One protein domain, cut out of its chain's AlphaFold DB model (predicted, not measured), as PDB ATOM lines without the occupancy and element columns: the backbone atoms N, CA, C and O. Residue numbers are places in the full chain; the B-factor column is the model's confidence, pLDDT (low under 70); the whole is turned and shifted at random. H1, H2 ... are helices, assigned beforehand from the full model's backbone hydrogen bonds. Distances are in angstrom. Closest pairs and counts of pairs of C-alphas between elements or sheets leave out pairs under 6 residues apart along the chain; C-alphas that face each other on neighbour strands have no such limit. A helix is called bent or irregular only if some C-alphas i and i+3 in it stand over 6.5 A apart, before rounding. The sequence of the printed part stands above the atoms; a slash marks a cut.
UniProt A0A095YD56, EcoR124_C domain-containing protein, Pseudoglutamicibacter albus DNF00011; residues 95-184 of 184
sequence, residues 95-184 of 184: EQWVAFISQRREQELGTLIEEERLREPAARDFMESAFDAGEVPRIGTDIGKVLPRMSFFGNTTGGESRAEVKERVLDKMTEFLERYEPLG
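What this domain is: This is residues 95 to 184 of the 184 residues of the protein "EcoR124_C domain-containing protein" of Pseudoglutamicibacter albus DNF00011 (UniProt A0A095YD56). Two long helices, H1 and H4, lie side by side, their lines only 9 degrees from each other but running opposite ways, and a shorter helix, H2, crosses slantwise over one side of this pair, packing on H4 with residues 127 to 131 and coming near H1 where Ala 123 of H2 stands close to Ile 113 of H1. The short H3 packs on the first residues of H2, and a loop of residues 147 to 161 lengthens the long axis beyond the end where H4 begins. The 90 printed residues hold four named helices, in the order H1, H2, H3, H4, and no named strand; the class is all helix. The whole is compact, with a radius of gyration of the C-alphas of 13.9 A, and spans 49 by 23 by 19 A.

How they stand to each other: Begin with H1, residues 95 to 115, and set beside it H4, residues 162 to 183: they touch at a shallow tilt of 9 degrees, opposite ways, and their closest C-alphas, those of Arg 105 and Tyr 180, are 7.2 A apart. Next look at H2, residues 122 to 133, which is close to H1 but not clearly touching it; their closest C-alphas, those of Ile 113 and Ala 123, are 7.1 A apart. With residues 127 to 131 alone H2 touches H4, at a steep tilt of 49 degrees, the same way; the closest C-alphas are those of Phe 131 and Leu 177, at 6.7 A. With residues 122 to 126 alone H2 touches H3, residues 143 to 146, where the C-alphas of Ala 123 and Val 146 come closest, at 4.9 A. H3 and H1 are apart. In H1 and H2 every O i to N i+4 pair is within hydrogen-bond range, in H4 16 of 18 are, and H3 is too short for such a pair.

Where its parts are: Find C-alpha 95 at (19.501, -1.030, -29.406); from there H1 runs 30.4 A to C-alpha 115. H2 starts at C-alpha 122, at (35.515, 21.433, -22.535), and is 16.2 A long. H3 has four residues, 143 to 146. H4 runs 32.4 A from C-alpha 162 to C-alpha 183 at (28.510, -1.105, -20.418); it is irregular, with C-alphas 179 and 182 7.3 A apart.

The domain as a whole: The two C-alphas farthest apart are those of Glu 95 and Phe 153, at 49.2 A. The printed part has no cut, and it ends at Gly 184, the chain's last residue. The link from H3 to H4, 15 residues, is long, while those from H1 to H2 and from H2 to H3 are short. The mean pLDDT of the printed part is 90.9; look for values under 70 at residues 152 to 158, in that long link.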
ATOM      1  N   GLU A  95      19.654  -2.426 -28.963       95.00
ATOM      2  CA  GLU A  95      19.501  -1.030 -29.406       95.00
ATOM      3  C   GLU A  95      18.914  -0.149 -28.299       95.00
ATOM      4  O   GLU A  95      19.382   0.970 -28.075       95.00
ATOM      5  N   GLN A  96      17.915  -0.664 -27.573       96.44
ATOM      6  CA  GLN A  96      17.327   0.041 -26.434       96.44
ATOM      7  C   GLN A  96      18.355   0.263 -25.321       96.44
ATOM      8  O   GLN A  96      18.375   1.340 -24.729       96.44
ATOM      9  N   TRP A  97      19.228  -0.714 -25.065       96.75
ATOM     10  CA  TRP A  97      20.295  -0.605 -24.073       96.75
ATOM     11  C   TRP A  97      21.298   0.493 -24.423       96.75
ATOM     12  O   TRP A  97      21.561   1.364 -23.598       96.75
ATOM     13  N   VAL A  98      21.804   0.510 -25.661       95.88
ATOM     14  CA  VAL A  98      22.751   1.542 -26.117       95.88
ATOM     15  C   VAL A  98      22.135   2.938 -25.993       95.88
ATOM     16  O   VAL A  98      22.787   3.865 -25.506       95.88
ATOM     17  N   ALA A  99      20.869   3.094 -26.388       96.25
ATOM     18  CA  ALA A  99      20.154   4.361 -26.258       96.25
ATOM     19  C   ALA A  99      19.967   4.771 -24.787       96.25
ATOM     20  O   ALA A  99      20.198   5.932 -24.438       96.25
ATOM     21  N   PHE A 100      19.590   3.822 -23.926       97.06
ATOM     22  CA  PHE A 100      19.425   4.035 -22.490       97.06
ATOM     23  C   PHE A 100      20.737   4.469 -21.826       97.06
ATOM     24  O   PHE A 100      20.770   5.513 -21.176       97.06
ATOM     25  N   ILE A 101      21.830   3.731 -22.044       97.25
ATOM     26  CA  ILE A 101      23.144   4.053 -21.475       97.25
ATOM     27  C   ILE A 101      23.653   5.393 -21.993       97.25
ATOM     28  O   ILE A 101      24.115   6.207 -21.200       97.25
ATOM     29  N   SER A 102      23.496   5.680 -23.288       95.62
ATOM     30  CA  SER A 102      23.890   6.976 -23.856       95.62
ATOM     31  C   SER A 102      23.147   8.137 -23.190       95.62
ATOM     32  O   SER A 102      23.764   9.130 -22.804       95.62
ATOM     33  N   GLN A 103      21.829   8.007 -23.010       96.94
ATOM     34  CA  GLN A 103      21.019   9.021 -22.335       96.94
ATOM     35  C   GLN A 103      21.401   9.167 -20.860       96.94
ATOM     36  O   GLN A 103      21.512  10.286 -20.359       96.94
ATOM     37  N   ARG A 104      21.589   8.050 -20.155       97.12
ATOM     38  CA  ARG A 104      21.877   8.051 -18.722       97.12
ATOM     39  C   ARG A 104      23.269   8.607 -18.422       97.12
ATOM     40  O   ARG A 104      23.396   9.460 -17.545       97.12
ATOM     41  N   ARG A 105      24.264   8.226 -19.227       96.81
ATOM     42  CA  ARG A 105      25.619   8.791 -19.216       96.81
ATOM     43  C   ARG A 105      25.575  10.303 -19.416       96.81
ATOM     44  O   ARG A 105      26.162  11.043 -18.638       96.81
ATOM     45  N   GLU A 106      24.836  10.776 -20.415       96.69
ATOM     46  CA  GLU A 106      24.697  12.209 -20.689       96.69
ATOM     47  C   GLU A 106      24.063  12.980 -19.513       96.69
ATOM     48  O   GLU A 106      24.552  14.042 -19.126       96.69
ATOM     49  N   GLN A 107      23.014  12.430 -18.896       97.50
ATOM     50  CA  GLN A 107      22.355  13.034 -17.731       97.50
ATOM     51  C   GLN A 107      23.266  13.103 -16.497       97.50
ATOM     52  O   GLN A 107      23.353  14.148 -15.844       97.50
ATOM     53  N   GLU A 108      23.937  11.998 -16.161       97.56
ATOM     54  CA  GLU A 108      24.831  11.937 -15.001       97.56
ATOM     55  C   GLU A 108      26.082  12.813 -15.221       97.56
ATOM     56  O   GLU A 108      26.499  13.514 -14.297       97.56
ATOM     57  N   LEU A 109      26.616  12.884 -16.450       98.00
ATOM     58  CA  LEU A 109      27.697  13.814 -16.794       98.00
ATOM     59  C   LEU A 109      27.253  15.275 -16.649       98.00
ATOM     60  O   LEU A 109      27.989  16.084 -16.086       98.00
ATOM     61  N   GLY A 110      26.048  15.614 -17.115       98.06
ATOM     62  CA  GLY A 110      25.470  16.947 -16.936       98.06
ATOM     63  C   GLY A 110      25.368  17.339 -15.460       98.06
ATOM     64  O   GLY A 110      25.777  18.434 -15.080       98.06
ATOM     65  N   THR A 111      24.929  16.407 -14.610       98.00
ATOM     66  CA  THR A 111      24.858  16.621 -13.156       98.00
ATOM     67  C   THR A 111      26.248  16.865 -12.562       98.00
ATOM     68  O   THR A 111      26.440  17.836 -11.832       98.00
ATOM     69  N   LEU A 112      27.249  16.057 -12.930       97.62
ATOM     70  CA  LEU A 112      28.636  16.242 -12.488       97.62
ATOM     71  C   LEU A 112      29.195  17.609 -12.918       97.62
ATOM     72  O   LEU A 112      29.852  18.290 -12.126       97.62
ATOM     73  N   ILE A 113      28.917  18.034 -14.155       97.31
ATOM     74  CA  ILE A 113      29.311  19.348 -14.682       97.31
ATOM     75  C   ILE A 113      28.682  20.476 -13.861       97.31
ATOM     76  O   ILE A 113      29.379  21.433 -13.513       97.31
ATOM     77  N   GLU A 114      27.396  20.377 -13.532       97.12
ATOM     78  CA  GLU A 114      26.686  21.382 -12.740       97.12
ATOM     79  C   GLU A 114      27.197  21.454 -11.293       97.12
ATOM     80  O   GLU A 114      27.508  22.546 -10.803       97.12
ATOM     81  N   GLU A 115      27.342  20.306 -10.626       95.50
ATOM     82  CA  GLU A 115      27.812  20.201  -9.240       95.50
ATOM     83  C   GLU A 115      29.220  20.780  -9.062       95.50
ATOM     84  O   GLU A 115      29.469  21.586  -8.160       95.50
ATOM     85  N   GLU A 116      30.138  20.406  -9.953       94.62
ATOM     86  CA  GLU A 116      31.535  20.847  -9.915       94.62
ATOM     87  C   GLU A 116      31.755  22.184 -10.647       94.62
ATOM     88  O   GLU A 116      32.866  22.730 -10.652       94.62
ATOM     89  N   ARG A 117      30.690  22.754 -11.234       94.81
ATOM     90  CA  ARG A 117      30.695  24.000 -12.025       94.81
ATOM     91  C   ARG A 117      31.725  23.972 -13.154       94.81
ATOM     92  O   ARG A 117      32.420  24.966 -13.410       94.81
ATOM     93  N   LEU A 118      31.855  22.817 -13.797       96.00
ATOM     94  CA  LEU A 118      32.814  22.603 -14.868       96.00
ATOM     95  C   LEU A 118      32.455  23.444 -16.089       96.00
ATOM     96  O   LEU A 118      31.321  23.868 -16.302       96.00
ATOM     97  N   ARG A 119      33.469  23.728 -16.898       96.06
ATOM     98  CA  ARG A 119      33.331  24.587 -18.067       96.06
ATOM     99  C   ARG A 119      32.948  23.757 -19.278       96.06
ATOM    100  O   ARG A 119      33.720  22.917 -19.734       96.06
ATOM    101  N   GLU A 120      31.800  24.076 -19.853       95.31
ATOM    102  CA  GLU A 120      31.386  23.558 -21.153       95.31
ATOM    103  C   GLU A 120      31.942  24.409 -22.316       95.31
ATOM    104  O   GLU A 120      32.198  25.609 -22.139       95.31
ATOM    105  N   PRO A 121      32.163  23.815 -23.507       95.81
ATOM    106  CA  PRO A 121      32.004  22.385 -23.825       95.81
ATOM    107  C   PRO A 121      33.169  21.507 -23.330       95.81
ATOM    108  O   PRO A 121      33.057  20.288 -23.332       95.81
ATOM    109  N   ALA A 122      34.253  22.115 -22.833       96.31
ATOM    110  CA  ALA A 122      35.515  21.433 -22.535       96.31
ATOM    111  C   ALA A 122      35.392  20.209 -21.608       96.31
ATOM    112  O   ALA A 122      36.149  19.261 -21.773       96.31
ATOM    113  N   ALA A 123      34.473  20.216 -20.637       96.56
ATOM    114  CA  ALA A 123      34.232  19.068 -19.761       96.56
ATOM    115  C   ALA A 123      33.740  17.823 -20.518       96.56
ATOM    116  O   ALA A 123      34.151  16.712 -20.195       96.56
ATOM    117  N   ARG A 124      32.895  18.017 -21.537       97.06
ATOM    118  CA  ARG A 124      32.358  16.936 -22.372       97.06
ATOM    119  C   ARG A 124      33.430  16.395 -23.299       97.06
ATOM    120  O   ARG A 124      33.694  15.204 -23.254       97.06
ATOM    121  N   ASP A 125      34.126  17.286 -24.004       96.44
ATOM    122  CA  ASP A 125      35.245  16.923 -24.883       96.44
ATOM    123  C   ASP A 125      36.333  16.141 -24.117       96.44
ATOM    124  O   ASP A 125      36.926  15.190 -24.626       96.44
ATOM    125  N   PHE A 126      36.596  16.541 -22.866       96.44
ATOM    126  CA  PHE A 126      37.550  15.862 -21.994       96.44
ATOM    127  C   PHE A 126      37.085  14.453 -21.618       96.44
ATOM    128  O   PHE A 126      37.889  13.526 -21.670       96.44
ATOM    129  N   MET A 127      35.805  14.281 -21.274       96.69
ATOM    130  CA  MET A 127      35.264  12.957 -20.968       96.69
ATOM    131  C   MET A 127      35.194  12.061 -22.198       96.69
ATOM    132  O   MET A 127      35.571  10.903 -22.092       96.69
ATOM    133  N   GLU A 128      34.786  12.575 -23.359       95.56
ATOM    134  CA  GLU A 128      34.824  11.819 -24.619       95.56
ATOM    135  C   GLU A 128      36.237  11.305 -24.907       95.56
ATOM    136  O   GLU A 128      36.427  10.112 -25.122       95.56
ATOM    137  N   SER A 129      37.246  12.173 -24.772       94.81
ATOM    138  CA  SER A 129      38.650  11.773 -24.929       94.81
ATOM    139  C   SER A 129      39.084  10.715 -23.904       94.81
ATOM    140  O   SER A 129      39.914   9.867 -24.219       94.81
ATOM    141  N   ALA A 130      38.551  10.763 -22.678       95.75
ATOM    142  CA  ALA A 130      38.841   9.777 -21.640       95.75
ATOM    143  C   ALA A 130      38.185   8.417 -21.924       95.75
ATOM    144  O   ALA A 130      38.820   7.389 -21.704       95.75
ATOM    145  N   PHE A 131      36.958   8.396 -22.460       95.06
ATOM    146  CA  PHE A 131      36.323   7.164 -22.942       95.06
ATOM    147  C   PHE A 131      37.104   6.557 -24.110       95.06
ATOM    148  O   PHE A 131      37.388   5.363 -24.086       95.06
ATOM    149  N   ASP A 132      37.529   7.372 -25.079       94.19
ATOM    150  CA  ASP A 132      38.335   6.907 -26.216       94.19
ATOM    151  C   ASP A 132      39.701   6.347 -25.780       94.19
ATOM    152  O   ASP A 132      40.217   5.402 -26.381       94.19
ATOM    153  N   ALA A 133      40.305   6.935 -24.744       93.56
ATOM    154  CA  ALA A 133      41.582   6.493 -24.189       93.56
ATOM    155  C   ALA A 133      41.453   5.318 -23.202       93.56
ATOM    156  O   ALA A 133      42.452   4.652 -22.930       93.56
ATOM    157  N   GLY A 134      40.261   5.079 -22.648       93.88
ATOM    158  CA  GLY A 134      40.029   4.129 -21.556       93.88
ATOM    159  C   GLY A 134      40.585   4.578 -20.197       93.88
ATOM    160  O   GLY A 134      40.602   3.795 -19.252       93.88
ATOM    161  N   GLU A 135      41.045   5.826 -20.069       95.31
ATOM    162  CA  GLU A 135      41.543   6.388 -18.811       95.31
ATOM    163  C   GLU A 135      41.319   7.901 -18.732       95.31
ATOM    164  O   GLU A 135      41.303   8.601 -19.744       95.31
ATOM    165  N   VAL A 136      41.204   8.435 -17.511       95.94
ATOM    166  CA  VAL A 136      41.145   9.885 -17.280       95.94
ATOM    167  C   VAL A 136      42.564  10.458 -17.175       95.94
ATOM    168  O   VAL A 136      43.272  10.165 -16.202       95.94
ATOM    169  N   PRO A 137      43.002  11.338 -18.099       90.62
ATOM    170  CA  PRO A 137      44.353  11.886 -18.057       90.62
ATOM    171  C   PRO A 137      44.569  12.782 -16.829       90.62
ATOM    172  O   PRO A 137      44.043  13.893 -16.731       90.62
ATOM    173  N   ARG A 138      45.403  12.329 -15.886       89.25
ATOM    174  CA  ARG A 138      45.765  13.116 -14.684       89.25
ATOM    175  C   ARG A 138      46.915  14.101 -14.918       89.25
ATOM    176  O   ARG A 138      47.080  15.087 -14.180       89.25
ATOM    177  N   ILE A 139      47.712  13.838 -15.953       83.00
ATOM    178  CA  ILE A 139      48.880  14.624 -16.358       83.00
ATOM    179  C   ILE A 139      48.511  15.481 -17.571       83.00
ATOM    180  O   ILE A 139      47.795  15.043 -18.462       83.00
ATOM    181  N   GLY A 140      49.030  16.708 -17.616       82.06
ATOM    182  CA  GLY A 140      48.790  17.648 -18.709       82.06
ATOM    183  C   GLY A 140      48.008  18.879 -18.264       82.06
ATOM    184  O   GLY A 140      47.845  19.147 -17.072       82.06
ATOM    185  N   THR A 141      47.571  19.676 -19.241       82.19
ATOM    186  CA  THR A 141      46.921  20.977 -18.991       82.19
ATOM    187  C   THR A 141      45.438  21.007 -19.349       82.19
ATOM    188  O   THR A 141      44.768  21.994 -19.042       82.19
ATOM    189  N   ASP A 142      44.900  19.935 -19.936       88.94
ATOM    190  CA  ASP A 142      43.527  19.912 -20.450       88.94
ATOM    191  C   ASP A 142      42.478  19.975 -19.344       88.94
ATOM    192  O   ASP A 142      41.565  20.797 -19.425       88.94
ATOM    193  N   ILE A 143      42.701  19.277 -18.228       90.81
ATOM    194  CA  ILE A 143      41.882  19.425 -17.014       90.81
ATOM    195  C   ILE A 143      41.824  20.884 -16.525       90.81
ATOM    196  O   ILE A 143      40.821  21.347 -15.990       90.81
ATOM    197  N   GLY A 144      42.865  21.680 -16.786       89.06
ATOM    198  CA  GLY A 144      42.876  23.105 -16.463       89.06
ATOM    199  C   GLY A 144      41.828  23.928 -17.224       89.06
ATOM    200  O   GLY A 144      41.412  24.968 -16.708       89.06
ATOM    201  N   LYS A 145      41.409  23.472 -18.415       91.38
ATOM    202  CA  LYS A 145      40.354  24.084 -19.244       91.38
ATOM    203  C   LYS A 145      38.953  23.701 -18.759       91.38
ATOM    204  O   LYS A 145      38.050  24.527 -18.874       91.38
ATOM    205  N   VAL A 146      38.816  22.494 -18.207       94.50
ATOM    206  CA  VAL A 146      37.584  21.926 -17.638       94.50
ATOM    207  C   VAL A 146      37.218  22.600 -16.318       94.50
ATOM    208  O   VAL A 146      36.060  22.941 -16.090       94.50
ATOM    209  N   LEU A 147      38.208  22.836 -15.454       92.44
ATOM    210  CA  LEU A 147      37.968  23.401 -14.129       92.44
ATOM    211  C   LEU A 147      37.385  24.827 -14.183       92.44
ATOM    212  O   LEU A 147      37.738  25.616 -15.075       92.44
ATOM    213  N   PRO A 148      36.584  25.217 -13.172       88.88
ATOM    214  CA  PRO A 148      36.142  26.595 -13.011       88.88
ATOM    215  C   PRO A 148      37.320  27.579 -13.006       88.88
ATOM    216  O   PRO A 148      38.469  27.247 -12.680       88.88
ATOM    217  N   ARG A 149      37.033  28.847 -13.322       85.81
ATOM    218  CA  ARG A 149      38.019  29.921 -13.140       85.81
ATOM    219  C   ARG A 149      38.299  30.088 -11.648       85.81
ATOM    220  O   ARG A 149      37.401  30.426 -10.886       85.81
ATOM    221  N   MET A 150      39.547  29.869 -11.249       81.06
ATOM    222  CA  MET A 150      39.996  29.963  -9.860       81.06
ATOM    223  C   MET A 150      41.329  30.697  -9.788       81.06
ATOM    224  O   MET A 150      42.091  30.699 -10.759       81.06
ATOM    225  N   SER A 151      41.620  31.294  -8.632       75.31
ATOM    226  CA  SER A 151      42.960  31.815  -8.365       75.31
ATOM    227  C   SER A 151      43.963  30.660  -8.325       75.31
ATOM    228  O   SER A 151      43.697  29.615  -7.738       75.31
ATOM    229  N   PHE A 152      45.130  30.859  -8.935       69.62
ATOM    230  CA  PHE A 152      46.281  29.967  -8.753       69.62
ATOM    231  C   PHE A 152      46.959  30.176  -7.393       69.62
ATOM    232  O   PHE A 152      47.654  29.292  -6.908       69.62
ATOM    233  N   PHE A 153      46.739  31.342  -6.783       66.94
ATOM    234  CA  PHE A 153      47.330  31.757  -5.519       66.94
ATOM    235  C   PHE A 153      46.192  32.068  -4.548       66.94
ATOM    236  O   PHE A 153      45.687  33.191  -4.502       66.94
ATOM    237  N   GLY A 154      45.727  31.043  -3.840       63.34
ATOM    238  CA  GLY A 154      44.721  31.176  -2.792       63.34
ATOM    239  C   GLY A 154      43.577  30.176  -2.892       63.34
ATOM    240  O   GLY A 154      43.391  29.483  -3.893       63.34
ATOM    241  N   ASN A 155      42.818  30.124  -1.809       62.75
ATOM    242  CA  ASN A 155      41.655  29.273  -1.644       62.75
ATOM    243  C   ASN A 155      40.471  29.887  -2.413       62.75
ATOM    244  O   ASN A 155      40.369  31.109  -2.562       62.75
ATOM    245  N   THR A 156      39.566  29.051  -2.916       64.38
ATOM    246  CA  THR A 156      38.286  29.498  -3.478       64.38
ATOM    247  C   THR A 156      37.432  30.168  -2.397       64.38
ATOM    248  O   THR A 156      37.733  30.102  -1.206       64.38
ATOM    249  N   THR A 157      36.316  30.787  -2.787       60.06
ATOM    250  CA  THR A 157      35.342  31.379  -1.851       60.06
ATOM    251  C   THR A 157      34.823  30.373  -0.805       60.06
ATOM    252  O   THR A 157      34.309  30.793   0.225       60.06
ATOM    253  N   GLY A 158      34.985  29.063  -1.048       64.75
ATOM    254  CA  GLY A 158      34.654  27.967  -0.132       64.75
ATOM    255  C   GLY A 158      35.834  27.377   0.656       64.75
ATOM    256  O   GLY A 158      35.641  26.389   1.350       64.75
ATOM    257  N   GLY A 159      37.043  27.942   0.570       72.44
ATOM    258  CA  GLY A 159      38.200  27.490   1.354       72.44
ATOM    259  C   GLY A 159      39.050  26.378   0.721       72.44
ATOM    260  O   GLY A 159      40.161  26.165   1.197       72.44
ATOM    261  N   GLU A 160      38.606  25.751  -0.372       79.19
ATOM    262  CA  GLU A 160      39.364  24.715  -1.101       79.19
ATOM    263  C   GLU A 160      40.384  25.330  -2.074       79.19
ATOM    264  O   GLU A 160      40.097  26.326  -2.745       79.19
ATOM    265  N   SER A 161      41.571  24.738  -2.181       86.31
ATOM    266  CA  SER A 161      42.603  25.104  -3.155       86.31
ATOM    267  C   SER A 161      42.287  24.572  -4.558       86.31
ATOM    268  O   SER A 161      41.591  23.574  -4.740       86.31
ATOM    269  N   ARG A 162      42.859  25.202  -5.594       85.94
ATOM    270  CA  ARG A 162      42.719  24.727  -6.985       85.94
ATOM    271  C   ARG A 162      43.222  23.288  -7.173       85.94
ATOM    272  O   ARG A 162      42.705  22.587  -8.037       85.94
ATOM    273  N   ALA A 163      44.233  22.874  -6.409       88.50
ATOM    274  CA  ALA A 163      44.775  21.520  -6.469       88.50
ATOM    275  C   ALA A 163      43.787  20.490  -5.904       88.50
ATOM    276  O   ALA A 163      43.562  19.471  -6.543       88.50
ATOM    277  N   GLU A 164      43.141  20.789  -4.774       90.25
ATOM    278  CA  GLU A 164      42.127  19.907  -4.173       90.25
ATOM    279  C   GLU A 164      40.915  19.737  -5.090       90.25
ATOM    280  O   GLU A 164      40.481  18.614  -5.328       90.25
ATOM    281  N   VAL A 165      40.418  20.826  -5.690       90.69
ATOM    282  CA  VAL A 165      39.310  20.726  -6.654       90.69
ATOM    283  C   VAL A 165      39.729  19.935  -7.893       90.69
ATOM    284  O   VAL A 165      38.943  19.146  -8.406       90.69
ATOM    285  N   LYS A 166      40.967  20.116  -8.377       92.06
ATOM    286  CA  LYS A 166      41.484  19.341  -9.510       92.06
ATOM    287  C   LYS A 166      41.431  17.840  -9.213       92.06
ATOM    288  O   LYS A 166      40.892  17.107 -10.032       92.06
ATOM    289  N   GLU A 167      41.994  17.404  -8.088       93.69
ATOM    290  CA  GLU A 167      42.022  15.979  -7.737       93.69
ATOM    291  C   GLU A 167      40.606  15.432  -7.535       93.69
ATOM    292  O   GLU A 167      40.265  14.432  -8.155       93.69
ATOM    293  N   ARG A 168      39.730  16.153  -6.817       94.56
ATOM    294  CA  ARG A 168      38.324  15.753  -6.640       94.56
ATOM    295  C   ARG A 168      37.597  15.545  -7.969       94.56
ATOM    296  O   ARG A 168      36.879  14.564  -8.133       94.56
ATOM    297  N   VAL A 169      37.753  16.476  -8.912       95.94
ATOM    298  CA  VAL A 169      37.113  16.377 -10.233       95.94
ATOM    299  C   VAL A 169      37.686  15.203 -11.026       95.94
ATOM    300  O   VAL A 169      36.919  14.481 -11.652       95.94
ATOM    301  N   LEU A 170      39.005  14.985 -10.983       96.50
ATOM    302  CA  LEU A 170      39.634  13.837 -11.643       96.50
ATOM    303  C   LEU A 170      39.152  12.507 -11.059       96.50
ATOM    304  O   LEU A 170      38.883  11.587 -11.826       96.50
ATOM    305  N   ASP A 171      39.017  12.412  -9.738       97.38
ATOM    306  CA  ASP A 171      38.501  11.218  -9.066       97.38
ATOM    307  C   ASP A 171      37.050  10.949  -9.490       97.38
ATOM    308  O   ASP A 171      36.770   9.880 -10.021       97.38
ATOM    309  N   LYS A 172      36.163  11.953  -9.410       97.81
ATOM    310  CA  LYS A 172      34.769  11.832  -9.877       97.81
ATOM    311  C   LYS A 172      34.660  11.443 -11.354       97.81
ATOM    312  O   LYS A 172      33.802  10.650 -11.726       97.81
ATOM    313  N   MET A 173      35.509  12.004 -12.215       97.44
ATOM    314  CA  MET A 173      35.550  11.650 -13.639       97.44
ATOM    315  C   MET A 173      36.061  10.225 -13.867       97.44
ATOM    316  O   MET A 173      35.595   9.557 -14.785       97.44
ATOM    317  N   THR A 174      37.002   9.760 -13.039       97.44
ATOM    318  CA  THR A 174      37.514   8.382 -13.090       97.44
ATOM    319  C   THR A 174      36.416   7.404 -12.682       97.44
ATOM    320  O   THR A 174      36.130   6.477 -13.430       97.44
ATOM    321  N   GLU A 175      35.728   7.668 -11.569       96.69
ATOM    322  CA  GLU A 175      34.574   6.878 -11.119       96.69
ATOM    323  C   GLU A 175      33.465   6.848 -12.180       96.69
ATOM    324  O   GLU A 175      32.873   5.805 -12.454       96.69
ATOM    325  N   PHE A 176      33.204   7.988 -12.828       97.25
ATOM    326  CA  PHE A 176      32.249   8.071 -13.927       97.25
ATOM    327  C   PHE A 176      32.674   7.210 -15.126       97.25
ATOM    328  O   PHE A 176      31.846   6.499 -15.691       97.25
ATOM    329  N   LEU A 177      33.951   7.241 -15.511       96.62
ATOM    330  CA  LEU A 177      34.479   6.398 -16.583       96.62
ATOM    331  C   LEU A 177      34.327   4.908 -16.238       96.62
ATOM    332  O   LEU A 177      33.715   4.173 -17.005       96.62
ATOM    333  N   GLU A 178      34.794   4.480 -15.063       94.56
ATOM    334  CA  GLU A 178      34.713   3.089 -14.582       94.56
ATOM    335  C   GLU A 178      33.267   2.575 -14.483       94.56
ATOM    336  O   GLU A 178      32.986   1.388 -14.686       94.56
ATOM    337  N   ARG A 179      32.323   3.475 -14.191       95.31
ATOM    338  CA  ARG A 179      30.895   3.157 -14.131       95.31
ATOM    339  C   ARG A 179      30.308   2.814 -15.500       95.31
ATOM    340  O   ARG A 179      29.432   1.954 -15.565       95.31
ATOM    341  N   TYR A 180      30.763   3.463 -16.569       95.94
ATOM    342  CA  TYR A 180      30.142   3.362 -17.895       95.94
ATOM    343  C   TYR A 180      30.957   2.586 -18.932       95.94
ATOM    344  O   TYR A 180      30.350   1.997 -19.818       95.94
ATOM    345  N   GLU A 181      32.285   2.540 -18.820       92.50
ATOM    346  CA  GLU A 181      33.174   1.843 -19.763       92.50
ATOM    347  C   GLU A 181      32.781   0.376 -20.029       92.50
ATOM    348  O   GLU A 181      32.656   0.014 -21.198       92.50
ATOM    349  N   PRO A 182      32.450  -0.460 -19.024       91.06
ATOM    350  CA  PRO A 182      32.139  -1.862 -19.290       91.06
ATOM    351  C   PRO A 182      30.718  -2.081 -19.832       91.06
ATOM    352  O   PRO A 182      30.311  -3.231 -20.002       91.06
ATOM    353  N   LEU A 183      29.927  -1.018 -20.038       91.38
ATOM    354  CA  LEU A 183      28.510  -1.105 -20.418       91.38
ATOM    355  C   LEU A 183      28.245  -0.975 -21.921       91.38
ATOM    356  O   LEU A 183      27.110  -1.235 -22.341       91.38
ATOM    357  N   GLY A 184      29.260  -0.621 -22.714       74.81
ATOM    358  CA  GLY A 184      29.166  -0.505 -24.172       74.81
ATOM    359  C   GLY A 184      29.897   0.696 -24.745       74.81
ATOM    360  O   GLY A 184      29.778   1.799 -24.165       74.81
TER     361      GLY A 184